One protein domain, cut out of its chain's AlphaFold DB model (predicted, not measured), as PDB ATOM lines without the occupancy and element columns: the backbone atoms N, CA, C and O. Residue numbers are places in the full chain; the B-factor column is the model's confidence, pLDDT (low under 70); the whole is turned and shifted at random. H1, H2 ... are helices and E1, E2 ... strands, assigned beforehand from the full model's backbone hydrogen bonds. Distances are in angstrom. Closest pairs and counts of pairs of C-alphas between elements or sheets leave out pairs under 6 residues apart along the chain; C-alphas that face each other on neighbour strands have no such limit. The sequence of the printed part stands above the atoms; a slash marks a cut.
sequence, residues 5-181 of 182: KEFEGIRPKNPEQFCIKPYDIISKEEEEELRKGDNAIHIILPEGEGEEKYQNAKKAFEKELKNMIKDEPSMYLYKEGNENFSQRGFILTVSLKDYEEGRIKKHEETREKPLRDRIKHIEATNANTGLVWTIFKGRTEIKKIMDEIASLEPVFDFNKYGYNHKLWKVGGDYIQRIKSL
ATOM      1  N   LYS A   5     171.302 137.885 115.889       96.31
ATOM      2  CA  LYS A   5     170.799 137.054 116.992       96.31
ATOM      3  C   LYS A   5     171.144 137.620 118.361       96.31
ATOM      4  O   LYS A   5     172.204 138.210 118.576       96.31
ATOM      5  N   GLU A   6     170.222 137.396 119.279       97.12
ATOM      6  CA  GLU A   6     170.430 137.433 120.715       97.12
ATOM      7  C   GLU A   6     171.511 136.440 121.150       97.12
ATOM      8  O   GLU A   6     171.806 135.465 120.457       97.12
ATOM      9  N   PHE A   7     172.100 136.699 122.309       96.62
ATOM     10  CA  PHE A   7     173.120 135.853 122.914       96.62
ATOM     11  C   PHE A   7     173.025 135.926 124.438       96.62
ATOM     12  O   PHE A   7     172.426 136.849 124.990       96.62
ATOM     13  N   GLU A   8     173.609 134.946 125.119       95.62
ATOM     14  CA  GLU A   8     173.722 134.948 126.579       95.62
ATOM     15  C   GLU A   8     174.793 135.958 126.996       95.62
ATOM     16  O   GLU A   8     175.996 135.692 126.920       95.62
ATOM     17  N   GLY A   9     174.364 137.159 127.380       95.62
ATOM     18  CA  GLY A   9     175.285 138.187 127.839       95.62
ATOM     19  C   GLY A   9     175.754 137.937 129.268       95.62
ATOM     20  O   GLY A   9     175.007 137.487 130.139       95.62
ATOM     21  N   ILE A  10     177.018 138.271 129.513       95.75
ATOM     22  CA  ILE A  10     177.634 138.240 130.837       95.75
ATOM     23  C   ILE A  10     178.005 139.673 131.183       95.75
ATOM     24  O   ILE A  10     178.743 140.324 130.442       95.75
ATOM     25  N   ARG A  11     177.483 140.175 132.301       95.69
ATOM     26  CA  ARG A  11     177.649 141.577 132.683       95.69
ATOM     27  C   ARG A  11     178.047 141.732 134.154       95.69
ATOM     28  O   ARG A  11     177.615 140.942 134.999       95.69
ATOM     29  N   PRO A  12     178.885 142.726 134.490       96.25
ATOM     30  CA  PRO A  12     179.312 142.954 135.866       96.25
ATOM     31  C   PRO A  12     178.154 143.471 136.729       96.25
ATOM     32  O   PRO A  12     177.224 144.102 136.229       96.25
ATOM     33  N   LYS A  13     178.236 143.253 138.047       95.75
ATOM     34  CA  LYS A  13     177.315 143.873 139.019       95.75
ATOM     35  C   LYS A  13     177.574 145.376 139.180       95.75
ATOM     36  O   LYS A  13     176.626 146.136 139.315       95.75
ATOM     37  N   ASN A  14     178.846 145.781 139.121       96.31
ATOM     38  CA  ASN A  14     179.301 147.164 139.289       96.31
ATOM     39  C   ASN A  14     180.004 147.645 138.003       96.31
ATOM     40  O   ASN A  14     181.234 147.597 137.924       96.31
ATOM     41  N   PRO A  15     179.261 148.059 136.962       96.75
ATOM     42  CA  PRO A  15     179.845 148.386 135.660       96.75
ATOM     43  C   PRO A  15     180.796 149.593 135.704       96.75
ATOM     44  O   PRO A  15     181.827 149.567 135.040       96.75
ATOM     45  N   GLU A  16     180.511 150.609 136.524       97.19
ATOM     46  CA  GLU A  16     181.345 151.818 136.655       97.19
ATOM     47  C   GLU A  16     182.753 151.522 137.196       97.19
ATOM     48  O   GLU A  16     183.740 152.134 136.775       97.19
ATOM     49  N   GLN A  17     182.855 150.568 138.124       96.62
ATOM     50  CA  GLN A  17     184.135 150.103 138.654       96.62
ATOM     51  C   GLN A  17     184.828 149.156 137.672       96.62
ATOM     52  O   GLN A  17     186.041 149.223 137.511       96.62
ATOM     53  N   PHE A  18     184.058 148.274 137.029       96.94
ATOM     54  CA  PHE A  18     184.606 147.199 136.211       96.94
ATOM     55  C   PHE A  18     185.120 147.666 134.843       96.94
ATOM     56  O   PHE A  18     186.071 147.092 134.313       96.94
ATOM     57  N   CYS A  19     184.482 148.676 134.246       95.56
ATOM     58  CA  CYS A  19     184.836 149.149 132.914       95.56
ATOM     59  C   CYS A  19     186.203 149.847 132.877       95.56
ATOM     60  O   CYS A  19     186.631 150.498 133.831       95.56
ATOM     61  N   ILE A  20     186.862 149.724 131.727       95.62
ATOM     62  CA  ILE A  20     188.139 150.363 131.416       95.62
ATOM     63  C   ILE A  20     188.057 151.038 130.044       95.62
ATOM     64  O   ILE A  20     187.141 150.764 129.264       95.62
ATOM     65  N   LYS A  21     189.027 151.899 129.733       92.75
ATOM     66  CA  LYS A  21     189.211 152.423 128.373       92.75
ATOM     67  C   LYS A  21     189.609 151.299 127.396       92.75
ATOM     68  O   LYS A  21     190.110 150.262 127.832       92.75
ATOM     69  N   PRO A  22     189.439 151.490 126.075       89.56
ATOM     70  CA  PRO A  22     190.058 150.620 125.081       89.56
ATOM     71  C   PRO A  22     191.564 150.451 125.329       89.56
ATOM     72  O   PRO A  22     192.270 151.416 125.611       89.56
ATOM     73  N   TYR A  23     192.050 149.213 125.246       87.06
ATOM     74  CA  TYR A  23     193.425 148.841 125.612       87.06
ATOM     75  C   TYR A  23     194.506 149.546 124.788       87.06
ATOM     76  O   TYR A  23     195.643 149.657 125.224       87.06
ATOM     77  N   ASP A  24     194.160 150.007 123.592       86.81
ATOM     78  CA  ASP A  24     195.030 150.707 122.656       86.81
ATOM     79  C   ASP A  24     195.190 152.204 122.965       86.81
ATOM     80  O   ASP A  24     196.042 152.854 122.359       86.81
ATOM     81  N   ILE A  25     194.417 152.743 123.916       91.75
ATOM     82  CA  ILE A  25     194.504 154.147 124.352       91.75
ATOM     83  C   ILE A  25     194.851 154.316 125.840       91.75
ATOM     84  O   ILE A  25     194.864 155.444 126.327       91.75
ATOM     85  N   ILE A  26     195.089 153.217 126.562       93.38
ATOM     86  CA  ILE A  26     195.516 153.240 127.967       93.38
ATOM     87  C   ILE A  26     197.003 153.615 128.025       93.38
ATOM     88  O   ILE A  26     197.829 152.979 127.367       93.38
ATOM     89  N   SER A  27     197.353 154.644 128.803       95.31
ATOM     90  CA  SER A  27     198.763 154.968 129.077       95.31
ATOM     91  C   SER A  27     199.378 153.981 130.075       95.31
ATOM     92  O   SER A  27     198.664 153.289 130.798       95.31
ATOM     93  N   LYS A  28     200.711 153.928 130.168       94.44
ATOM     94  CA  LYS A  28     201.381 153.052 131.145       94.44
ATOM     95  C   LYS A  28     201.010 153.403 132.585       94.44
ATOM     96  O   LYS A  28     200.767 152.515 133.391       94.44
ATOM     97  N   GLU A  29     200.923 154.692 132.888       96.25
ATOM     98  CA  GLU A  29     200.537 155.192 134.206       96.25
ATOM     99  C   GLU A  29     199.087 154.804 134.535       96.25
ATOM    100  O   GLU A  29     198.785 154.382 135.649       96.25
ATOM    101  N   GLU A  30     198.182 154.896 133.554       95.88
ATOM    102  CA  GLU A  30     196.798 154.440 133.715       95.88
ATOM    103  C   GLU A  30     196.713 152.923 133.906       95.88
ATOM    104  O   GLU A  30     195.924 152.453 134.722       95.88
ATOM    105  N   GLU A  31     197.521 152.154 133.175       96.50
ATOM    106  CA  GLU A  31     197.600 150.703 133.318       96.50
ATOM    107  C   GLU A  31     198.052 150.305 134.730       96.50
ATOM    108  O   GLU A  31     197.400 149.477 135.366       96.50
ATOM    109  N   GLU A  32     199.122 150.918 135.243       96.06
ATOM    110  CA  GLU A  32     199.640 150.666 136.593       96.06
ATOM    111  C   GLU A  32     198.588 150.927 137.677       96.06
ATOM    112  O   GLU A  32     198.465 150.143 138.622       96.06
ATOM    113  N   GLU A  33     197.792 151.990 137.541       96.31
ATOM    114  CA  GLU A  33     196.694 152.263 138.473       96.31
ATOM    115  C   GLU A  33     195.526 151.286 138.310       96.31
ATOM    116  O   GLU A  33     195.002 150.776 139.303       96.31
ATOM    117  N   LEU A  34     195.130 150.967 137.075       97.06
ATOM    118  CA  LEU A  34     194.053 150.011 136.818       97.06
ATOM    119  C   LEU A  34     194.377 148.631 137.397       97.06
ATOM    120  O   LEU A  34     193.480 147.988 137.940       97.06
ATOM    121  N   ARG A  35     195.641 148.193 137.344       96.62
ATOM    122  CA  ARG A  35     196.089 146.891 137.872       96.62
ATOM    123  C   ARG A  35     195.981 146.747 139.389       96.62
ATOM    124  O   ARG A  35     196.066 145.630 139.893       96.62
ATOM    125  N   LYS A  36     195.790 147.841 140.130       96.06
ATOM    126  CA  LYS A  36     195.564 147.800 141.585       96.06
ATOM    127  C   LYS A  36     194.110 147.491 141.950       96.06
ATOM    128  O   LYS A  36     193.829 147.216 143.114       96.06
ATOM    129  N   GLY A  37     193.187 147.591 140.991       93.38
ATOM    130  CA  GLY A  37     191.752 147.461 141.224       93.38
ATOM    131  C   GLY A  37     191.142 146.194 140.632       93.38
ATOM    132  O   GLY A  37     191.647 145.613 139.678       93.38
ATOM    133  N   ASP A  38     189.975 145.819 141.152       92.06
ATOM    134  CA  ASP A  38     189.144 144.760 140.577       92.06
ATOM    135  C   ASP A  38     188.324 145.323 139.397       92.06
ATOM    136  O   ASP A  38     187.172 145.740 139.550       92.06
ATOM    137  N   ASN A  39     188.956 145.404 138.223       96.50
ATOM    138  CA  ASN A  39     188.350 145.841 136.961       96.50
ATOM    139  C   ASN A  39     188.786 144.946 135.785       96.50
ATOM    140  O   ASN A  39     189.527 143.975 135.946       96.50
ATOM    141  N   ALA A  40     188.316 145.258 134.576       96.94
ATOM    142  CA  ALA A  40     188.533 144.422 133.401       96.94
ATOM    143  C   ALA A  40     189.992 144.370 132.894       96.94
ATOM    144  O   ALA A  40     190.259 143.603 131.968       96.94
ATOM    145  N   ILE A  41     190.945 145.131 133.454       97.50
ATOM    146  CA  ILE A  41     192.320 145.223 132.927       97.50
ATOM    147  C   ILE A  41     193.019 143.865 132.856       97.50
ATOM    148  O   ILE A  41     193.619 143.543 131.836       97.50
ATOM    149  N   HIS A  42     192.864 143.020 133.876       96.88
ATOM    150  CA  HIS A  42     193.497 141.697 133.915       96.88
ATOM    151  C   HIS A  42     192.902 140.722 132.893       96.88
ATOM    152  O   HIS A  42     193.533 139.724 132.556       96.88
ATOM    153  N   ILE A  43     191.696 141.013 132.395       96.75
ATOM    154  CA  ILE A  43     191.059 140.260 131.316       96.75
ATOM    155  C   ILE A  43     191.496 140.842 129.975       96.75
ATOM    156  O   ILE A  43     191.972 140.098 129.133       96.75
ATOM    157  N   ILE A  44     191.340 142.149 129.760       95.69
ATOM    158  CA  ILE A  44     191.498 142.796 128.448       95.69
ATOM    159  C   ILE A  44     192.967 142.988 128.052       95.69
ATOM    160  O   ILE A  44     193.296 142.827 126.875       95.69
ATOM    161  N   LEU A  45     193.824 143.324 129.018       94.81
ATOM    162  CA  LEU A  45     195.259 143.551 128.857       94.81
ATOM    163  C   LEU A  45     196.022 142.728 129.918       94.81
ATOM    164  O   LEU A  45     196.557 143.278 130.885       94.81
ATOM    165  N   PRO A  46     196.029 141.388 129.801       95.06
ATOM    166  CA  PRO A  46     196.693 140.516 130.765       95.06
ATOM    167  C   PRO A  46     198.219 140.672 130.715       95.06
ATOM    168  O   PRO A  46     198.796 140.906 129.654       95.06
ATOM    169  N   GLU A  47     198.877 140.481 131.857       94.38
ATOM    170  CA  GLU A  47     200.343 140.410 131.934       94.38
ATOM    171  C   GLU A  47     200.867 139.066 131.422       94.38
ATOM    172  O   GLU A  47     200.156 138.057 131.446       94.38
ATOM    173  N   GLY A  48     202.136 139.048 131.017       94.31
ATOM    174  CA  GLY A  48     202.845 137.868 130.527       94.31
ATOM    175  C   GLY A  48     203.242 137.983 129.058       94.31
ATOM    176  O   GLY A  48     202.802 138.874 128.327       94.31
ATOM    177  N   GLU A  49     204.064 137.042 128.606       92.81
ATOM    178  CA  GLU A  49     204.526 136.972 127.220       92.81
ATOM    179  C   GLU A  49     204.035 135.701 126.523       92.81
ATOM    180  O   GLU A  49     203.748 134.676 127.142       92.81
ATOM    181  N   GLY A  50     203.924 135.760 125.194       93.00
ATOM    182  CA  GLY A  50     203.546 134.598 124.391       93.00
ATOM    183  C   GLY A  50     202.189 134.015 124.794       93.00
ATOM    184  O   GLY A  50     201.169 134.681 124.640       93.00
ATOM    185  N   GLU A  51     202.191 132.760 125.246       95.25
ATOM    186  CA  GLU A  51     200.990 132.014 125.646       95.25
ATOM    187  C   GLU A  51     200.538 132.324 127.081       95.25
ATOM    188  O   GLU A  51     199.345 132.288 127.384       95.25
ATOM    189  N   GLU A  52     201.475 132.681 127.964       97.50
ATOM    190  CA  GLU A  52     201.207 132.932 129.383       97.50
ATOM    191  C   GLU A  52     200.141 134.014 129.571       97.50
ATOM    192  O   GLU A  52     199.213 133.851 130.363       97.50
ATOM    193  N   LYS A  53     200.216 135.082 128.774       96.88
ATOM    194  CA  LYS A  53     199.252 136.182 128.839       96.88
ATOM    195  C   LYS A  53     197.812 135.736 128.581       96.88
ATOM    196  O   LYS A  53     196.893 136.209 129.241       96.88
ATOM    197  N   TYR A  54     197.589 134.797 127.660       97.56
ATOM    198  CA  TYR A  54     196.240 134.318 127.355       97.56
ATOM    199  C   TYR A  54     195.717 133.416 128.476       97.56
ATOM    200  O   TYR A  54     194.547 133.503 128.849       97.56
ATOM    201  N   GLN A  55     196.598 132.623 129.094       98.19
ATOM    202  CA  GLN A  55     196.266 131.857 130.297       98.19
ATOM    203  C   GLN A  55     195.947 132.772 131.488       98.19
ATOM    204  O   GLN A  55     195.039 132.477 132.266       98.19
ATOM    205  N   ASN A  56     196.645 133.900 131.620       98.19
ATOM    206  CA  ASN A  56     196.362 134.898 132.648       98.19
ATOM    207  C   ASN A  56     195.010 135.586 132.410       98.19
ATOM    208  O   ASN A  56     194.215 135.668 133.349       98.19
ATOM    209  N   ALA A  57     194.683 135.968 131.168       97.81
ATOM    210  CA  ALA A  57     193.348 136.475 130.827       97.81
ATOM    211  C   ALA A  57     192.243 135.462 131.143       97.81
ATOM    212  O   ALA A  57     191.222 135.833 131.723       97.81
ATOM    213  N   LYS A  58     192.451 134.179 130.817       98.06
ATOM    214  CA  LYS A  58     191.513 133.103 131.156       98.06
ATOM    215  C   LYS A  58     191.275 133.014 132.663       98.06
ATOM    216  O   LYS A  58     190.128 133.058 133.097       98.06
ATOM    217  N   LYS A  59     192.342 132.941 133.467       98.19
ATOM    218  CA  LYS A  59     192.242 132.875 134.938       98.19
ATOM    219  C   LYS A  59     191.527 134.096 135.517       98.19
ATOM    220  O   LYS A  59     190.690 133.945 136.407       98.19
ATOM    221  N   ALA A  60     191.840 135.291 135.013       97.44
ATOM    222  CA  ALA A  60     191.174 136.523 135.422       97.44
ATOM    223  C   ALA A  60     189.677 136.478 135.080       97.44
ATOM    224  O   ALA A  60     188.841 136.745 135.939       97.44
ATOM    225  N   PHE A  61     189.326 136.052 133.864       97.50
ATOM    226  CA  PHE A  61     187.935 135.937 133.437       97.50
ATOM    227  C   PHE A  61     187.156 134.907 134.265       97.50
ATOM    228  O   PHE A  61     186.073 135.208 134.755       97.50
ATOM    229  N   GLU A  62     187.717 133.718 134.505       97.19
ATOM    230  CA  GLU A  62     187.098 132.671 135.331       97.19
ATOM    231  C   GLU A  62     186.897 133.104 136.793       97.19
ATOM    232  O   GLU A  62     185.918 132.702 137.431       97.19
ATOM    233  N   LYS A  63     187.805 133.926 137.339       96.56
ATOM    234  CA  LYS A  63     187.651 134.537 138.667       96.56
ATOM    235  C   LYS A  63     186.450 135.483 138.682       96.56
ATOM    236  O   LYS A  63     185.578 135.326 139.538       96.56
ATOM    237  N   GLU A  64     186.390 136.419 137.737       95.50
ATOM    238  CA  GLU A  64     185.330 137.431 137.667       95.50
ATOM    239  C   GLU A  64     183.955 136.826 137.360       95.50
ATOM    240  O   GLU A  64     182.946 137.223 137.949       95.50
ATOM    241  N   LEU A  65     183.908 135.792 136.515       95.62
ATOM    242  CA  LEU A  65     182.677 135.126 136.088       95.62
ATOM    243  C   LEU A  65     181.832 134.609 137.262       95.62
ATOM    244  O   LEU A  65     180.605 134.572 137.167       95.62
ATOM    245  N   LYS A  66     182.466 134.248 138.385       95.31
ATOM    246  CA  LYS A  66     181.783 133.794 139.611       95.31
ATOM    247  C   LYS A  66     180.876 134.868 140.220       95.31
ATOM    248  O   LYS A  66     179.917 134.532 140.906       95.31
ATOM    249  N   ASN A  67     181.175 136.141 139.967       94.25
ATOM    250  CA  ASN A  67     180.471 137.290 140.530       94.25
ATOM    251  C   ASN A  67     179.671 138.089 139.490       94.25
ATOM    252  O   ASN A  67     179.022 139.072 139.854       94.25
ATOM    253  N   MET A  68     179.684 137.672 138.223       96.00
ATOM    254  CA  MET A  68     178.949 138.318 137.136       96.00
ATOM    255  C   MET A  68     177.497 137.843 137.039       96.00
ATOM    256  O   MET A  68     177.124 136.769 137.510       96.00
ATOM    257  N   ILE A  69     176.666 138.670 136.409       97.38
ATOM    258  CA  ILE A  69     175.279 138.355 136.080       97.38
ATOM    259  C   ILE A  69     175.265 137.705 134.698       97.38
ATOM    260  O   ILE A  69     175.772 138.287 133.739       97.38
ATOM    261  N   LYS A  70     174.694 136.503 134.612       96.75
ATOM    262  CA  LYS A  70     174.417 135.815 133.349       96.75
ATOM    263  C   LYS A  70     172.969 136.078 132.968       96.75
ATOM    264  O   LYS A  70     172.071 135.757 133.742       96.75
ATOM    265  N   ASP A  71     172.769 136.682 131.811       96.62
ATOM    266  CA  ASP A  71     171.449 136.909 131.247       96.62
ATOM    267  C   ASP A  71     171.043 135.731 130.344       96.62
ATOM    268  O   ASP A  71     171.879 135.102 129.697       96.62
ATOM    269  N   GLU A  72     169.741 135.462 130.261       96.38
ATOM    270  CA  GLU A  72     169.146 134.667 129.189       96.38
ATOM    271  C   GLU A  72     169.411 135.300 127.810       96.38
ATOM    272  O   GLU A  72     169.679 136.509 127.746       96.38
ATOM    273  N   PRO A  73     169.307 134.533 126.703       97.06
ATOM    274  CA  PRO A  73     169.544 135.052 125.362       97.06
ATOM    275  C   PRO A  73     168.808 136.372 125.105       97.06
ATOM    276  O   PRO A  73     167.581 136.418 125.023       97.06
ATOM    277  N   SER A  74     169.581 137.452 125.001       97.62
ATOM    278  CA  SER A  74     169.088 138.825 124.879       97.62
ATOM    279  C   SER A  74     169.831 139.592 123.787       97.62
ATOM    280  O   SER A  74     170.931 139.231 123.366       97.62
ATOM    281  N   MET A  75     169.224 140.679 123.322       98.00
ATOM    282  CA  MET A  75     169.958 141.769 122.674       98.00
ATOM    283  C   MET A  75     170.127 142.896 123.690       98.00
ATOM    284  O   MET A  75     169.471 142.903 124.731       98.00
ATOM    285  N   TYR A  76     170.971 143.876 123.395       98.19
ATOM    286  CA  TYR A  76     171.093 145.048 124.255       98.19
ATOM    287  C   TYR A  76     171.024 146.318 123.432       98.19
ATOM    288  O   TYR A  76     171.526 146.357 122.315       98.19
ATOM    289  N   LEU A  77     170.428 147.368 123.985       98.25
ATOM    290  CA  LEU A  77     170.624 148.726 123.496       98.25
ATOM    291  C   LEU A  77     171.682 149.368 124.384       98.25
ATOM    292  O   LEU A  77     171.531 149.383 125.601       98.25
ATOM    293  N   TYR A  78     172.739 149.897 123.787       97.69
ATOM    294  CA  TYR A  78     173.756 150.671 124.481       97.69
ATOM    295  C   TYR A  78     173.705 152.113 124.001       97.69
ATOM    296  O   TYR A  78     173.554 152.363 122.804       97.69
ATOM    297  N   LYS A  79     173.823 153.059 124.929       97.38
ATOM    298  CA  LYS A  79     173.946 154.487 124.655       97.38
ATOM    299  C   LYS A  79     175.118 155.037 125.447       97.38
ATOM    300  O   LYS A  79     175.241 154.761 126.635       97.38
ATOM    301  N   GLU A  80     175.906 155.884 124.808       96.19
ATOM    302  CA  GLU A  80     176.872 156.729 125.495       96.19
ATOM    303  C   GLU A  80     176.766 158.174 125.022       96.19
ATOM    304  O   GLU A  80     176.304 158.458 123.907       96.19
ATOM    305  N   GLY A  81     177.139 159.112 125.884       96.50
ATOM    306  CA  GLY A  81     177.188 160.513 125.502       96.50
ATOM    307  C   GLY A  81     177.397 161.486 126.648       96.50
ATOM    308  O   GLY A  81     177.410 161.120 127.817       96.50
ATOM    309  N   ASN A  82     177.550 162.746 126.275       96.12
ATOM    310  CA  ASN A  82     177.580 163.924 127.125       96.12
ATOM    311  C   ASN A  82     176.828 165.066 126.410       96.12
ATOM    312  O   ASN A  82     176.119 164.828 125.431       96.12
ATOM    313  N   GLU A  83     176.962 166.301 126.890       94.00
ATOM    314  CA  GLU A  83     176.263 167.465 126.318       94.00
ATOM    315  C   GLU A  83     176.623 167.741 124.848       94.00
ATOM    316  O   GLU A  83     175.801 168.267 124.101       94.00
ATOM    317  N   ASN A  84     177.824 167.352 124.414       95.19
ATOM    318  CA  ASN A  84     178.338 167.655 123.077       95.19
ATOM    319  C   ASN A  84     178.108 166.520 122.071       95.19
ATOM    320  O   ASN A  84     178.060 166.759 120.866       95.19
ATOM    321  N   PHE A  85     178.008 165.277 122.546       94.62
ATOM    322  CA  PHE A  85     177.959 164.096 121.692       94.62
ATOM    323  C   PHE A  85     177.130 162.985 122.328       94.62
ATOM    324  O   PHE A  85     177.284 162.695 123.508       94.62
ATOM    325  N   SER A  86     176.305 162.295 121.538       94.62
ATOM    326  CA  SER A  86     175.695 161.039 121.968       94.62
ATOM    327  C   SER A  86     175.513 160.074 120.807       94.62
ATOM    328  O   SER A  86     175.120 160.469 119.708       94.62
ATOM    329  N   GLN A  87     175.740 158.792 121.083       94.38
ATOM    330  CA  GLN A  87     175.468 157.692 120.172       94.38
ATOM    331  C   GLN A  87     174.764 156.545 120.888       94.38
ATOM    332  O   GLN A  87     174.905 156.359 122.096       94.38
ATOM    333  N   ARG A  88     173.992 155.765 120.132       95.12
ATOM    334  CA  ARG A  88     173.388 154.522 120.612       95.12
ATOM    335  C   ARG A  88     173.361 153.471 119.516       95.12
ATOM    336  O   ARG A  88     173.222 153.806 118.340       95.12
ATOM    337  N   GLY A  89     173.446 152.212 119.909       95.94
ATOM    338  CA  GLY A  89     173.459 151.075 119.000       95.94
ATOM    339  C   GLY A  89     173.052 149.794 119.710       95.94
ATOM    340  O   GLY A  89     173.022 149.733 120.938       95.94
ATOM    341  N   PHE A  90     172.715 148.773 118.928       97.19
ATOM    342  CA  PHE A  90     172.449 147.458 119.492       97.19
ATOM    343  C   PHE A  90     173.749 146.682 119.699       97.19
ATOM    344  O   PHE A  90     174.630 146.706 118.842       97.19
ATOM    345  N   ILE A  91     173.826 145.948 120.803       97.38
ATOM    346  CA  ILE A  91     174.784 144.869 121.009       97.38
ATOM    347  C   ILE A  91     174.036 143.569 120.725       97.38
ATOM    348  O   ILE A  91     173.061 143.228 121.401       97.38
ATOM    349  N   LEU A  92     174.476 142.880 119.681       96.19
ATOM    350  CA  LEU A  92     173.889 141.656 119.152       96.19
ATOM    351  C   LEU A  92     174.963 140.873 118.390       96.19
ATOM    352  O   LEU A  92     176.042 141.397 118.108       96.19
ATOM    353  N   THR A  93     174.670 139.623 118.050       95.38
ATOM    354  CA  THR A  93     175.535 138.815 117.183       95.38
ATOM    355  C   THR A  93     175.065 138.898 115.738       95.38
ATOM    356  O   THR A  93     173.887 139.142 115.475       95.38
ATOM    357  N   VAL A  94     175.988 138.697 114.800       94.25
ATOM    358  CA  VAL A  94     175.737 138.733 113.355       94.25
ATOM    359  C   VAL A  94     176.202 137.430 112.711       94.25
ATOM    360  O   VAL A  94     177.128 136.784 113.202       94.25
ATOM    361  N   SER A  95     175.574 137.040 111.604       94.06
ATOM    362  CA  SER A  95     175.937 135.823 110.876       94.06
ATOM    363  C   SER A  95     177.302 135.932 110.189       94.06
ATOM    364  O   SER A  95     177.561 136.854 109.413       94.06
ATOM    365  N   LEU A  96     178.160 134.931 110.413       91.94
ATOM    366  CA  LEU A  96     179.430 134.791 109.689       91.94
ATOM    367  C   LEU A  96     179.206 134.584 108.188       91.94
ATOM    368  O   LEU A  96     179.957 135.124 107.382       91.94
ATOM    369  N   LYS A  97     178.127 133.895 107.804       94.88
ATOM    370  CA  LYS A  97     177.765 133.711 106.396       94.88
ATOM    371  C   LYS A  97     177.499 135.052 105.707       94.88
ATOM    372  O   LYS A  97     177.937 135.272 104.586       94.88
ATOM    373  N   ASP A  98     176.830 135.985 106.384       93.94
ATOM    374  CA  ASP A  98     176.583 137.325 105.831       93.94
ATOM    375  C   ASP A  98     177.855 138.166 105.715       93.94
ATOM    376  O   ASP A  98     177.968 139.012 104.822       93.94
ATOM    377  N   TYR A  99     178.818 137.933 106.604       91.06
ATOM    378  CA  TYR A  99     180.150 138.512 106.500       91.06
ATOM    379  C   TYR A  99     180.926 137.946 105.302       91.06
ATOM    380  O   TYR A  99     181.487 138.713 104.518       91.06
ATOM    381  N   GLU A 100     180.915 136.625 105.111       91.88
ATOM    382  CA  GLU A 100     181.567 135.944 103.983       91.88
ATOM    383  C   GLU A 100     180.950 136.327 102.633       91.88
ATOM    384  O   GLU A 100     181.670 136.582 101.670       91.88
ATOM    385  N   GLU A 101     179.625 136.465 102.577       94.44
ATOM    386  CA  GLU A 101     178.887 136.903 101.387       94.44
ATOM    387  C   GLU A 101     178.955 138.428 101.157       94.44
ATOM    388  O   GLU A 101     178.317 138.962 100.247       94.44
ATOM    389  N   GLY A 102     179.720 139.161 101.976       90.62
ATOM    390  CA  GLY A 102     179.992 140.587 101.789       90.62
ATOM    391  C   GLY A 102     178.800 141.513 102.050       90.62
ATOM    392  O   GLY A 102     178.831 142.679 101.626       90.62
ATOM    393  N   ARG A 103     177.758 141.022 102.741       92.50
ATOM    394  CA  ARG A 103     176.637 141.840 103.238       92.50
ATOM    395  C   ARG A 103     177.064 142.708 104.418       92.50
ATOM    396  O   ARG A 103     176.594 143.838 104.529       92.50
ATOM    397  N   ILE A 104     177.993 142.217 105.236       91.06
ATOM    398  CA  ILE A 104     178.696 143.003 106.254       91.06
ATOM    399  C   ILE A 104     180.029 143.454 105.659       91.06
ATOM    400  O   ILE A 104     180.826 142.637 105.196       91.06
ATOM    401  N   LYS A 105     180.266 144.768 105.619       87.62
ATOM    402  CA  LYS A 105     181.499 145.323 105.050       87.62
ATOM    403  C   LYS A 105     182.635 145.248 106.064       87.62
ATOM    404  O   LYS A 105     182.448 145.537 107.241       87.62
ATOM    405  N   LYS A 106     183.811 144.846 105.583       80.94
ATOM    406  CA  LYS A 106     185.045 144.796 106.371       80.94
ATOM    407  C   LYS A 106     185.590 146.212 106.529       80.94
ATOM    408  O   LYS A 106     185.477 147.008 105.601       80.94
ATOM    409  N   HIS A 107     186.202 146.501 107.673       72.44
ATOM    410  CA  HIS A 107     187.005 147.708 107.820       72.44
ATOM    411  C   HIS A 107     188.239 147.588 106.916       72.44
ATOM    412  O   HIS A 107     188.914 146.551 106.923       72.44
ATOM    413  N   GLU A 108     188.520 148.622 106.128       57.12
ATOM    414  CA  GLU A 108     189.732 148.676 105.310       57.12
ATOM    415  C   GLU A 108     190.956 148.679 106.253       57.12
ATOM    416  O   GLU A 108     190.931 149.316 107.302       57.12
ATOM    417  N   GLU A 109     191.995 147.897 105.942       68.12
ATOM    418  CA  GLU A 109     193.240 147.777 106.737       68.12
ATOM    419  C   GLU A 109     193.164 147.051 108.099       68.12
ATOM    420  O   GLU A 109     193.781 147.456 109.090       68.12
ATOM    421  N   THR A 110     192.487 145.900 108.168       65.44
ATOM    422  CA  THR A 110     192.620 145.021 109.347       65.44
ATOM    423  C   THR A 110     194.059 144.500 109.465       65.44
ATOM    424  O   THR A 110     194.512 143.688 108.658       65.44
ATOM    425  N   ARG A 111     194.794 144.958 110.484       77.94
ATOM    426  CA  ARG A 111     196.183 144.546 110.731       77.94
ATOM    427  C   ARG A 111     196.228 143.125 111.288       77.94
ATOM    428  O   ARG A 111     195.592 142.818 112.295       77.94
ATOM    429  N   GLU A 112     197.046 142.276 110.678       83.50
ATOM    430  CA  GLU A 112     197.119 140.851 111.015       83.50
ATOM    431  C   GLU A 112     197.557 140.590 112.466       83.50
ATOM    432  O   GLU A 112     197.021 139.705 113.132       83.50
ATOM    433  N   LYS A 113     198.508 141.377 112.986       84.94
ATOM    434  CA  LYS A 113     199.044 141.179 114.342       84.94
ATOM    435  C   LYS A 113     197.983 141.415 115.439       84.94
ATOM    436  O   LYS A 113     197.775 140.484 116.215       84.94
ATOM    437  N   PRO A 114     197.279 142.567 115.505       85.50
ATOM    438  CA  PRO A 114     196.162 142.758 116.439       85.50
ATOM    439  C   PRO A 114     195.037 141.729 116.278       85.50
ATOM    440  O   PRO A 114     194.442 141.309 117.267       85.50
ATOM    441  N   LEU A 115     194.765 141.287 115.045       87.50
ATOM    442  CA  LEU A 115     193.741 140.278 114.781       87.50
ATOM    443  C   LEU A 115     194.104 138.924 115.407       87.50
ATOM    444  O   LEU A 115     193.310 138.360 116.154       87.50
ATOM    445  N   ARG A 116     195.315 138.415 115.139       90.88
ATOM    446  CA  ARG A 116     195.802 137.142 115.703       90.88
ATOM    447  C   ARG A 116     195.859 137.176 117.228       90.88
ATOM    448  O   ARG A 116     195.545 136.179 117.870       90.88
ATOM    449  N   ASP A 117     196.257 138.312 117.794       91.50
ATOM    450  CA  ASP A 117     196.272 138.533 119.238       91.50
ATOM    451  C   ASP A 117     194.870 138.394 119.848       91.50
ATOM    452  O   ASP A 117     194.662 137.618 120.782       91.50
ATOM    453  N   ARG A 118     193.883 139.071 119.244       91.88
ATOM    454  CA  ARG A 118     192.493 139.026 119.701       91.88
ATOM    455  C   ARG A 118     191.854 137.649 119.515       91.88
ATOM    456  O   ARG A 118     191.085 137.245 120.378       91.88
ATOM    457  N   ILE A 119     192.187 136.918 118.445       92.94
ATOM    458  CA  ILE A 119     191.722 135.534 118.245       92.94
ATOM    459  C   ILE A 119     192.183 134.653 119.407       92.94
ATOM    460  O   ILE A 119     191.343 134.060 120.075       92.94
ATOM    461  N   LYS A 120     193.486 134.639 119.715       95.56
ATOM    462  CA  LYS A 120     194.028 133.837 120.825       95.56
ATOM    463  C   LYS A 120     193.428 134.224 122.175       95.56
ATOM    464  O   LYS A 120     193.173 133.371 123.020       95.56
ATOM    465  N   HIS A 121     193.180 135.516 122.374       95.94
ATOM    466  CA  HIS A 121     192.516 136.028 123.569       95.94
ATOM    467  C   HIS A 121     191.077 135.502 123.715       95.94
ATOM    468  O   HIS A 121     190.711 135.000 124.781       95.94
ATOM    469  N   ILE A 122     190.289 135.544 122.635       95.56
ATOM    470  CA  ILE A 122     188.923 135.003 122.598       95.56
ATOM    471  C   ILE A 122     188.938 133.481 122.787       95.56
ATOM    472  O   ILE A 122     188.142 132.965 123.564       95.56
ATOM    473  N   GLU A 123     189.854 132.761 122.133       96.31
ATOM    474  CA  GLU A 123     189.998 131.304 122.269       96.31
ATOM    475  C   GLU A 123     190.334 130.891 123.708       96.31
ATOM    476  O   GLU A 123     189.746 129.950 124.238       96.31
ATOM    477  N   ALA A 124     191.243 131.610 124.372       97.19
ATOM    478  CA  ALA A 124     191.648 131.288 125.738       97.19
ATOM    479  C   ALA A 124     190.564 131.603 126.776       97.19
ATOM    480  O   ALA A 124     190.353 130.821 127.704       97.19
ATOM    481  N   THR A 125     189.874 132.737 126.633       96.56
ATOM    482  CA  THR A 125     188.801 133.146 127.557       96.56
ATOM    483  C   THR A 125     187.463 132.475 127.255       96.56
ATOM    484  O   THR A 125     186.586 132.447 128.118       96.56
ATOM    485  N   ASN A 126     187.303 131.935 126.043       95.56
ATOM    486  CA  ASN A 126     186.035 131.473 125.484       95.56
ATOM    487  C   ASN A 126     184.921 132.534 125.598       95.56
ATOM    488  O   ASN A 126     183.764 132.223 125.882       95.56
ATOM    489  N   ALA A 127     185.289 133.805 125.422       93.56
ATOM    490  CA  ALA A 127     184.391 134.944 125.539       93.56
ATOM    491  C   ALA A 127     184.788 136.052 124.562       93.56
ATOM    492  O   ALA A 127     185.966 136.324 124.338       93.56
ATOM    493  N   ASN A 128     183.794 136.748 124.005       91.69
ATOM    494  CA  ASN A 128     184.052 137.980 123.271       91.69
ATOM    495  C   ASN A 128     184.042 139.164 124.242       91.69
ATOM    496  O   ASN A 128     182.984 139.639 124.650       91.69
ATOM    497  N   THR A 129     185.229 139.637 124.610       89.69
ATOM    498  CA  THR A 129     185.409 140.756 125.545       89.69
ATOM    499  C   THR A 129     185.736 142.077 124.838       89.69
ATOM    500  O   THR A 129     186.118 143.043 125.492       89.69
ATOM    501  N   GLY A 130     185.649 142.125 123.504       85.62
ATOM    502  CA  GLY A 130     186.017 143.283 122.691       85.62
ATOM    503  C   GLY A 130     184.968 143.558 121.625       85.62
ATOM    504  O   GLY A 130     185.130 143.148 120.478       85.62
ATOM    505  N   LEU A 131     183.889 144.246 122.012       88.00
ATOM    506  CA  LEU A 131     182.814 144.608 121.091       88.00
ATOM    507  C   LEU A 131     183.364 145.395 119.897       88.00
ATOM    508  O   LEU A 131     184.130 146.345 120.057       88.00
ATOM    509  N   VAL A 132     182.940 144.999 118.700       84.44
ATOM    510  CA  VAL A 132     183.299 145.681 117.457       84.44
ATOM    511  C   VAL A 132     182.154 146.595 117.055       84.44
ATOM    512  O   VAL A 132     181.003 146.167 116.951       84.44
ATOM    513  N   TRP A 133     182.476 147.856 116.798       85.88
ATOM    514  CA  TRP A 133     181.505 148.825 116.312       85.88
ATOM    515  C   TRP A 133     181.203 148.594 114.836       85.88
ATOM    516  O   TRP A 133     182.101 148.439 114.011       85.88
ATOM    517  N   THR A 134     179.916 148.593 114.501       87.31
ATOM    518  CA  THR A 134     179.429 148.542 113.121       87.31
ATOM    519  C   THR A 134     178.412 149.652 112.917       87.31
ATOM    520  O   THR A 134     177.621 149.960 113.807       87.31
ATOM    521  N   ILE A 135     178.413 150.236 111.723       90.88
ATOM    522  CA  ILE A 135     177.392 151.185 111.287       90.88
ATOM    523  C   ILE A 135     176.410 150.486 110.349       90.88
ATOM    524  O   ILE A 135     176.789 149.649 109.531       90.88
ATOM    525  N   PHE A 136     175.137 150.845 110.446       90.19
ATOM    526  CA  PHE A 136     174.094 150.339 109.561       90.19
ATOM    527  C   PHE A 136     173.284 151.502 108.994       90.19
ATOM    528  O   PHE A 136     173.247 152.600 109.552       90.19
ATOM    529  N   LYS A 137     172.628 151.270 107.853       88.94
ATOM    530  CA  LYS A 137     171.789 152.290 107.221       88.94
ATOM    531  C   LYS A 137     170.613 152.630 108.137       88.94
ATOM    532  O   LYS A 137     169.816 151.752 108.464       88.94
ATOM    533  N   GLY A 138     170.488 153.904 108.502       87.81
ATOM    534  CA  GLY A 138     169.402 154.383 109.353       87.81
ATOM    535  C   GLY A 138     168.023 154.075 108.760       87.81
ATOM    536  O   GLY A 138     167.769 154.349 107.586       87.81
ATOM    537  N   ARG A 139     167.137 153.515 109.589       92.75
ATOM    538  CA  ARG A 139     165.716 153.290 109.291       92.75
ATOM    539  C   ARG A 139     164.866 153.891 110.404       92.75
ATOM    540  O   ARG A 139     165.212 153.759 111.582       92.75
ATOM    541  N   THR A 140     163.758 154.528 110.044       95.69
ATOM    542  CA  THR A 140     162.855 155.180 111.005       95.69
ATOM    543  C   THR A 140     162.290 154.176 112.009       95.69
ATOM    544  O   THR A 140     162.159 154.484 113.187       95.69
ATOM    545  N   GLU A 141     162.013 152.954 111.565       96.12
ATOM    546  CA  GLU A 141     161.492 151.847 112.364       96.12
ATOM    547  C   GLU A 141     162.491 151.399 113.431       96.12
ATOM    548  O   GLU A 141     162.120 151.238 114.592       96.12
ATOM    549  N   ILE A 142     163.773 151.278 113.066       94.94
ATOM    550  CA  ILE A 142     164.837 150.959 114.026       94.94
ATOM    551  C   ILE A 142     164.953 152.077 115.063       94.94
ATOM    552  O   ILE A 142     165.038 151.802 116.258       94.94
ATOM    553  N   LYS A 143     164.906 153.343 114.626       95.56
ATOM    554  CA  LYS A 143     164.967 154.487 115.542       95.56
ATOM    555  C   LYS A 143     163.807 154.473 116.543       95.56
ATOM    556  O   LYS A 143     164.063 154.643 117.728       95.56
ATOM    557  N   LYS A 144     162.579 154.200 116.081       97.44
ATOM    558  CA  LYS A 144     161.393 154.063 116.944       97.44
ATOM    559  C   LYS A 144     161.569 152.963 117.987       97.44
ATOM    560  O   LYS A 144     161.343 153.218 119.160       97.44
ATOM    561  N   ILE A 145     162.055 151.785 117.588       97.44
ATOM    562  CA  ILE A 145     162.346 150.691 118.531       97.44
ATOM    563  C   ILE A 145     163.382 151.129 119.573       97.44
ATOM    564  O   ILE A 145     163.208 150.877 120.761       97.44
ATOM    565  N   MET A 146     164.451 151.811 119.151       97.69
ATOM    566  CA  MET A 146     165.452 152.329 120.086       97.69
ATOM    567  C   MET A 146     164.878 153.386 121.041       97.69
ATOM    568  O   MET A 146     165.301 153.432 122.191       97.69
ATOM    569  N   ASP A 147     163.955 154.237 120.585       97.62
ATOM    570  CA  ASP A 147     163.273 155.234 121.426       97.62
ATOM    571  C   ASP A 147     162.334 154.573 122.442       97.62
ATOM    572  O   ASP A 147     162.365 154.928 123.618       97.62
ATOM    573  N   GLU A 148     161.559 153.571 122.015       98.06
ATOM    574  CA  GLU A 148     160.693 152.771 122.888       98.06
ATOM    575  C   GLU A 148     161.509 152.080 123.991       98.06
ATOM    576  O   GLU A 148     161.201 152.229 125.171       98.06
ATOM    577  N   ILE A 149     162.600 151.394 123.630       98.44
ATOM    578  CA  ILE A 149     163.485 150.730 124.601       98.44
ATOM    579  C   ILE A 149     164.127 151.755 125.542       98.44
ATOM    580  O   ILE A 149     164.151 151.540 126.749       98.44
ATOM    581  N   ALA A 150     164.614 152.884 125.016       97.75
ATOM    582  CA  ALA A 150     165.271 153.918 125.816       97.75
ATOM    583  C   ALA A 150     164.326 154.662 126.782       97.75
ATOM    584  O   ALA A 150     164.811 155.401 127.638       97.75
ATOM    585  N   SER A 151     163.006 154.490 126.640       97.75
ATOM    586  CA  SER A 151     161.998 155.004 127.579       97.75
ATOM    587  C   SER A 151     161.794 154.111 128.811       97.75
ATOM    588  O   SER A 151     161.155 154.534 129.773       97.75
ATOM    589  N   LEU A 152     162.338 152.890 128.786       97.56
ATOM    590  CA  LEU A 152     162.311 151.946 129.899       97.56
ATOM    591  C   LEU A 152     163.479 152.194 130.861       97.56
ATOM    592  O   LEU A 152     164.459 152.861 130.520       97.56
ATOM    593  N   GLU A 153     163.399 151.587 132.044       97.75
ATOM    594  CA  GLU A 153     164.486 151.624 133.021       97.75
ATOM    595  C   GLU A 153     165.717 150.863 132.486       97.75
ATOM    596  O   GLU A 153     165.597 149.690 132.105       97.75
ATOM    597  N   PRO A 154     166.900 151.498 132.416       98.38
ATOM    598  CA  PRO A 154     168.115 150.820 131.996       98.38
ATOM    599  C   PRO A 154     168.628 149.857 133.073       98.38
ATOM    600  O   PRO A 154     168.494 150.086 134.270       98.38
ATOM    601  N   VAL A 155     169.303 148.786 132.648       98.19
ATOM    602  CA  VAL A 155     170.008 147.887 133.575       98.19
ATOM    603  C   VAL A 155     171.323 148.485 134.071       98.19
ATOM    604  O   VAL A 155     171.791 148.071 135.128       98.19
ATOM    605  N   PHE A 156     171.904 149.433 133.325       98.38
ATOM    606  CA  PHE A 156     173.051 150.251 133.727       98.38
ATOM    607  C   PHE A 156     172.795 151.723 133.401       98.38
ATOM    608  O   PHE A 156     172.398 152.021 132.278       98.38
ATOM    609  N   ASP A 157     173.100 152.625 134.333       98.19
ATOM    610  CA  ASP A 157     173.154 154.077 134.118       98.19
ATOM    611  C   ASP A 157     174.232 154.664 135.038       98.19
ATOM    612  O   ASP A 157     174.068 154.685 136.256       98.19
ATOM    613  N   PHE A 158     175.383 155.040 134.479       98.31
ATOM    614  CA  PHE A 158     176.522 155.538 135.259       98.31
ATOM    615  C   PHE A 158     177.394 156.493 134.443       98.31
ATOM    616  O   PHE A 158     177.322 156.523 133.215       98.31
ATOM    617  N   ASN A 159     178.240 157.273 135.119       97.62
ATOM    618  CA  ASN A 159     179.178 158.184 134.466       97.62
ATOM    619  C   ASN A 159     180.605 157.651 134.581       97.62
ATOM    620  O   ASN A 159     181.063 157.320 135.669       97.62
ATOM    621  N   LYS A 160     181.334 157.595 133.467       96.38
ATOM    622  CA  LYS A 160     182.749 157.215 133.455       96.38
ATOM    623  C   LYS A 160     183.456 157.862 132.270       96.38
ATOM    624  O   LYS A 160     182.851 158.097 131.234       96.38
ATOM    625  N   TYR A 161     184.740 158.186 132.431       94.06
ATOM    626  CA  TYR A 161     185.598 158.692 131.351       94.06
ATOM    627  C   TYR A 161     185.011 159.883 130.560       94.06
ATOM    628  O   TYR A 161     185.305 160.044 129.379       94.06
ATOM    629  N   GLY A 162     184.201 160.729 131.210       94.94
ATOM    630  CA  GLY A 162     183.579 161.910 130.596       94.94
ATOM    631  C   GLY A 162     182.261 161.655 129.849       94.94
ATOM    632  O   GLY A 162     181.769 162.564 129.176       94.94
ATOM    633  N   TYR A 163     181.684 160.456 129.971       97.12
ATOM    634  CA  TYR A 163     180.428 160.071 129.328       97.12
ATOM    635  C   TYR A 163     179.454 159.439 130.327       97.12
ATOM    636  O   TYR A 163     179.852 158.760 131.273       97.12
ATOM    637  N   ASN A 164     178.161 159.646 130.086       97.94
ATOM    638  CA  ASN A 164     177.091 158.849 130.666       97.94
ATOM    639  C   ASN A 164     176.891 157.598 129.808       97.94
ATOM    640  O   ASN A 164     176.709 157.702 128.594       97.94
ATOM    641  N   HIS A 165     176.910 156.433 130.445       97.88
ATOM    642  CA  HIS A 165     176.751 155.126 129.826       97.88
ATOM    643  C   HIS A 165     175.432 154.512 130.274       97.88
ATOM    644  O   HIS A 165     175.208 154.324 131.470       97.88
ATOM    645  N   LYS A 166     174.583 154.156 129.307       98.50
ATOM    646  CA  LYS A 166     173.321 153.463 129.552       98.50
ATOM    647  C   LYS A 166     173.240 152.160 128.778       98.50
ATOM    648  O   LYS A 166     173.594 152.106 127.598       98.50
ATOM    649  N   LEU A 167     172.737 151.120 129.431       98.44
ATOM    650  CA  LEU A 167     172.496 149.816 128.820       98.44
ATOM    651  C   LEU A 167     171.080 149.356 129.149       98.44
ATOM    652  O   LEU A 167     170.689 149.351 130.312       98.44
ATOM    653  N   TRP A 168     170.346 148.895 128.144       98.56
ATOM    654  CA  TRP A 168     169.061 148.223 128.308       98.56
ATOM    655  C   TRP A 168     169.187 146.790 127.816       98.56
ATOM    656  O   TRP A 168     169.683 146.550 126.714       98.56
ATOM    657  N   LYS A 169     168.707 145.843 128.620       98.06
ATOM    658  CA  LYS A 169     168.511 144.458 128.196       98.06
ATOM    659  C   LYS A 169     167.218 144.373 127.387       98.06
ATOM    660  O   LYS A 169     166.178 144.854 127.831       98.06
ATOM    661  N   VAL A 170     167.291 143.789 126.198       97.81
ATOM    662  CA  VAL A 170     166.194 143.736 125.226       97.81
ATOM    663  C   VAL A 170     165.733 142.294 125.071       97.81
ATOM    664  O   VAL A 170     166.495 141.435 124.624       97.81
ATOM    665  N   GLY A 171     164.468 142.056 125.415       95.38
ATOM    666  CA  GLY A 171     163.807 140.755 125.331       95.38
ATOM    667  C   GLY A 171     162.432 140.833 124.663       95.38
ATOM    668  O   GLY A 171     161.993 141.895 124.218       95.38
ATOM    669  N   GLY A 172     161.743 139.690 124.610       93.56
ATOM    670  CA  GLY A 172     160.374 139.584 124.100       93.56
ATOM    671  C   GLY A 172     160.228 139.992 122.630       93.56
ATOM    672  O   GLY A 172     161.121 139.765 121.810       93.56
ATOM    673  N   ASP A 173     159.101 140.626 122.301       95.50
ATOM    674  CA  ASP A 173     158.739 140.985 120.922       95.50
ATOM    675  C   ASP A 173     159.732 141.949 120.259       95.50
ATOM    676  O   ASP A 173     159.854 141.969 119.030       95.50
ATOM    677  N   TYR A 174     160.494 142.720 121.047       97.19
ATOM    678  CA  TYR A 174     161.540 143.590 120.510       97.19
ATOM    679  C   TYR A 174     162.592 142.811 119.723       97.19
ATOM    680  O   TYR A 174     163.013 143.285 118.670       97.19
ATOM    681  N   ILE A 175     162.973 141.608 120.168       96.94
ATOM    682  CA  ILE A 175     163.972 140.787 119.469       96.94
ATOM    683  C   ILE A 175     163.490 140.458 118.052       96.94
ATOM    684  O   ILE A 175     164.229 140.652 117.088       96.94
ATOM    685  N   GLN A 176     162.239 140.014 117.900       96.75
ATOM    686  CA  GLN A 176     161.691 139.656 116.587       96.75
ATOM    687  C   GLN A 176     161.536 140.884 115.684       96.75
ATOM    688  O   GLN A 176     161.887 140.837 114.502       96.75
ATOM    689  N   ARG A 177     161.096 142.016 116.250       96.62
ATOM    690  CA  ARG A 177     161.018 143.295 115.528       96.62
ATOM    691  C   ARG A 177     162.394 143.722 115.015       96.62
ATOM    692  O   ARG A 177     162.515 144.060 113.841       96.62
ATOM    693  N   ILE A 178     163.429 143.653 115.852       96.19
ATOM    694  CA  ILE A 178     164.810 143.991 115.479       96.19
ATOM    695  C   ILE A 178     165.316 143.060 114.373       96.19
ATOM    696  O   ILE A 178     165.771 143.552 113.341       96.19
ATOM    697  N   LYS A 179     165.172 141.737 114.537       95.75
ATOM    698  CA  LYS A 179     165.581 140.742 113.528       95.75
ATOM    699  C   LYS A 179     164.965 141.004 112.156       95.75
ATOM    700  O   LYS A 179     165.642 140.858 111.150       95.75
ATOM    701  N   SER A 180     163.701 141.425 112.108       95.06
ATOM    702  CA  SER A 180     163.003 141.679 110.841       95.06
ATOM    703  C   SER A 180     163.514 142.905 110.062       95.06
ATOM    704  O   SER A 180     163.157 143.094 108.899       95.06
ATOM    705  N   LEU A 181     164.331 143.762 110.691       93.69
ATOM    706  CA  LEU A 181     164.757 145.049 110.131       93.69
ATOM    707  C   LEU A 181     166.215 145.093 109.657       93.69
ATOM    708  O   LEU A 181     166.551 146.004 108.889       93.69
TER     709      LEU A 181
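What this domain is: This is residues 5 to 181 of the 182 residues of an uncharacterized protein of Thermoplasmata archaeon (UniProt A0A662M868). A twisted four-stranded sheet, with H7 packed across one face and H8 at its border, makes one end of the domain; a looser group of helices, H2, H3, H4 and H6, makes the other end, with loops and the short H1 between. H5 lies off to one side on a loop, and residues 97 to 102 stick out there. The 177 printed residues have eight named helices and four named strands, in the order H1 H2 H3 H4 E1 E2 H5 H6 H7 E3 E4 H8, and the class is mixed. The sheet runs E2 E1 E4 E3, all antiparallel. The whole is compact, with a radius of gyration of the C-alphas of 17.3 A and spans of 48 by 38 by 34 A.

How they stand to each other: In the sheet, E1, residues 75 to 81, and E2, residues 86 to 91, form a hairpin, with N 78 and O 89 2.9 A apart. E1 and E4, residues 163 to 170, are antiparallel, with N 79 and O 166 2.8 A apart. E4 and E3, residues 156 to 160, form the second hairpin, with N 165 and O 158 2.8 A apart. H7, residues 140 to 150, makes two layers with the sheet, a helix on one face, at a height of 9.7 A over the sheet; on the local plane it runs across E2 at 82 degrees. H8, residues 173 to 179, only grazes the sheet and only just touches H7, with 3 pairs of C-alphas within 8 A, the closest Ile 142 and Ile 178 at 7.1 A. H1, residues 15 to 18, also only grazes the sheet; its closest C-alphas to E3 are Glu 16 and Phe 158, 6.2 A. H4, residues 52 to 65, touches H6, residues 112 to 125, through residues 120 to 125 of H6 alone, at a steep tilt of 46 degrees, the same way; the closest C-alphas are Lys 58 and Thr 125, 4.5 A. H3, residues 41 to 44, touches residues 56 to 61 of H4, closest at Ile 43 and Ala 57, 4.5 A. H2, residues 28 to 34, is close to H3 but not clearly touching, with the C-alphas of Leu 34 and Ile 41 6.4 A apart. H5, residues 96 to 100, is not on the sheet and touches no helix. Every O i to N i+4 pair is within hydrogen-bond range in H2, H4, H5, H6, H7 and H8; H1 and H3 are too short for one.

Where its parts are: H6 measures 20.1 A, H4 19.8 A, H7 15.1 A; E4 measures 22.1 A, E1 20.3 A, E2 16.2 A. H1 begins at C-alpha 15 (179.845, 148.386, 135.660), E1 at C-alpha 75 (169.958, 141.769, 122.674), and H8 ends at C-alpha 179 (165.581, 140.742, 113.528).

The domain as a whole: The C-alphas farthest apart, Glu 49 and Thr 140, are 48.3 A apart. The printed part has no cut. The links H5 to H6 and H6 to H7 are long. Residues 10 to 11 pair antiparallel with 69 to 70. Mean pLDDT of the printed part is 94.1; residues 108 to 110 are under 70.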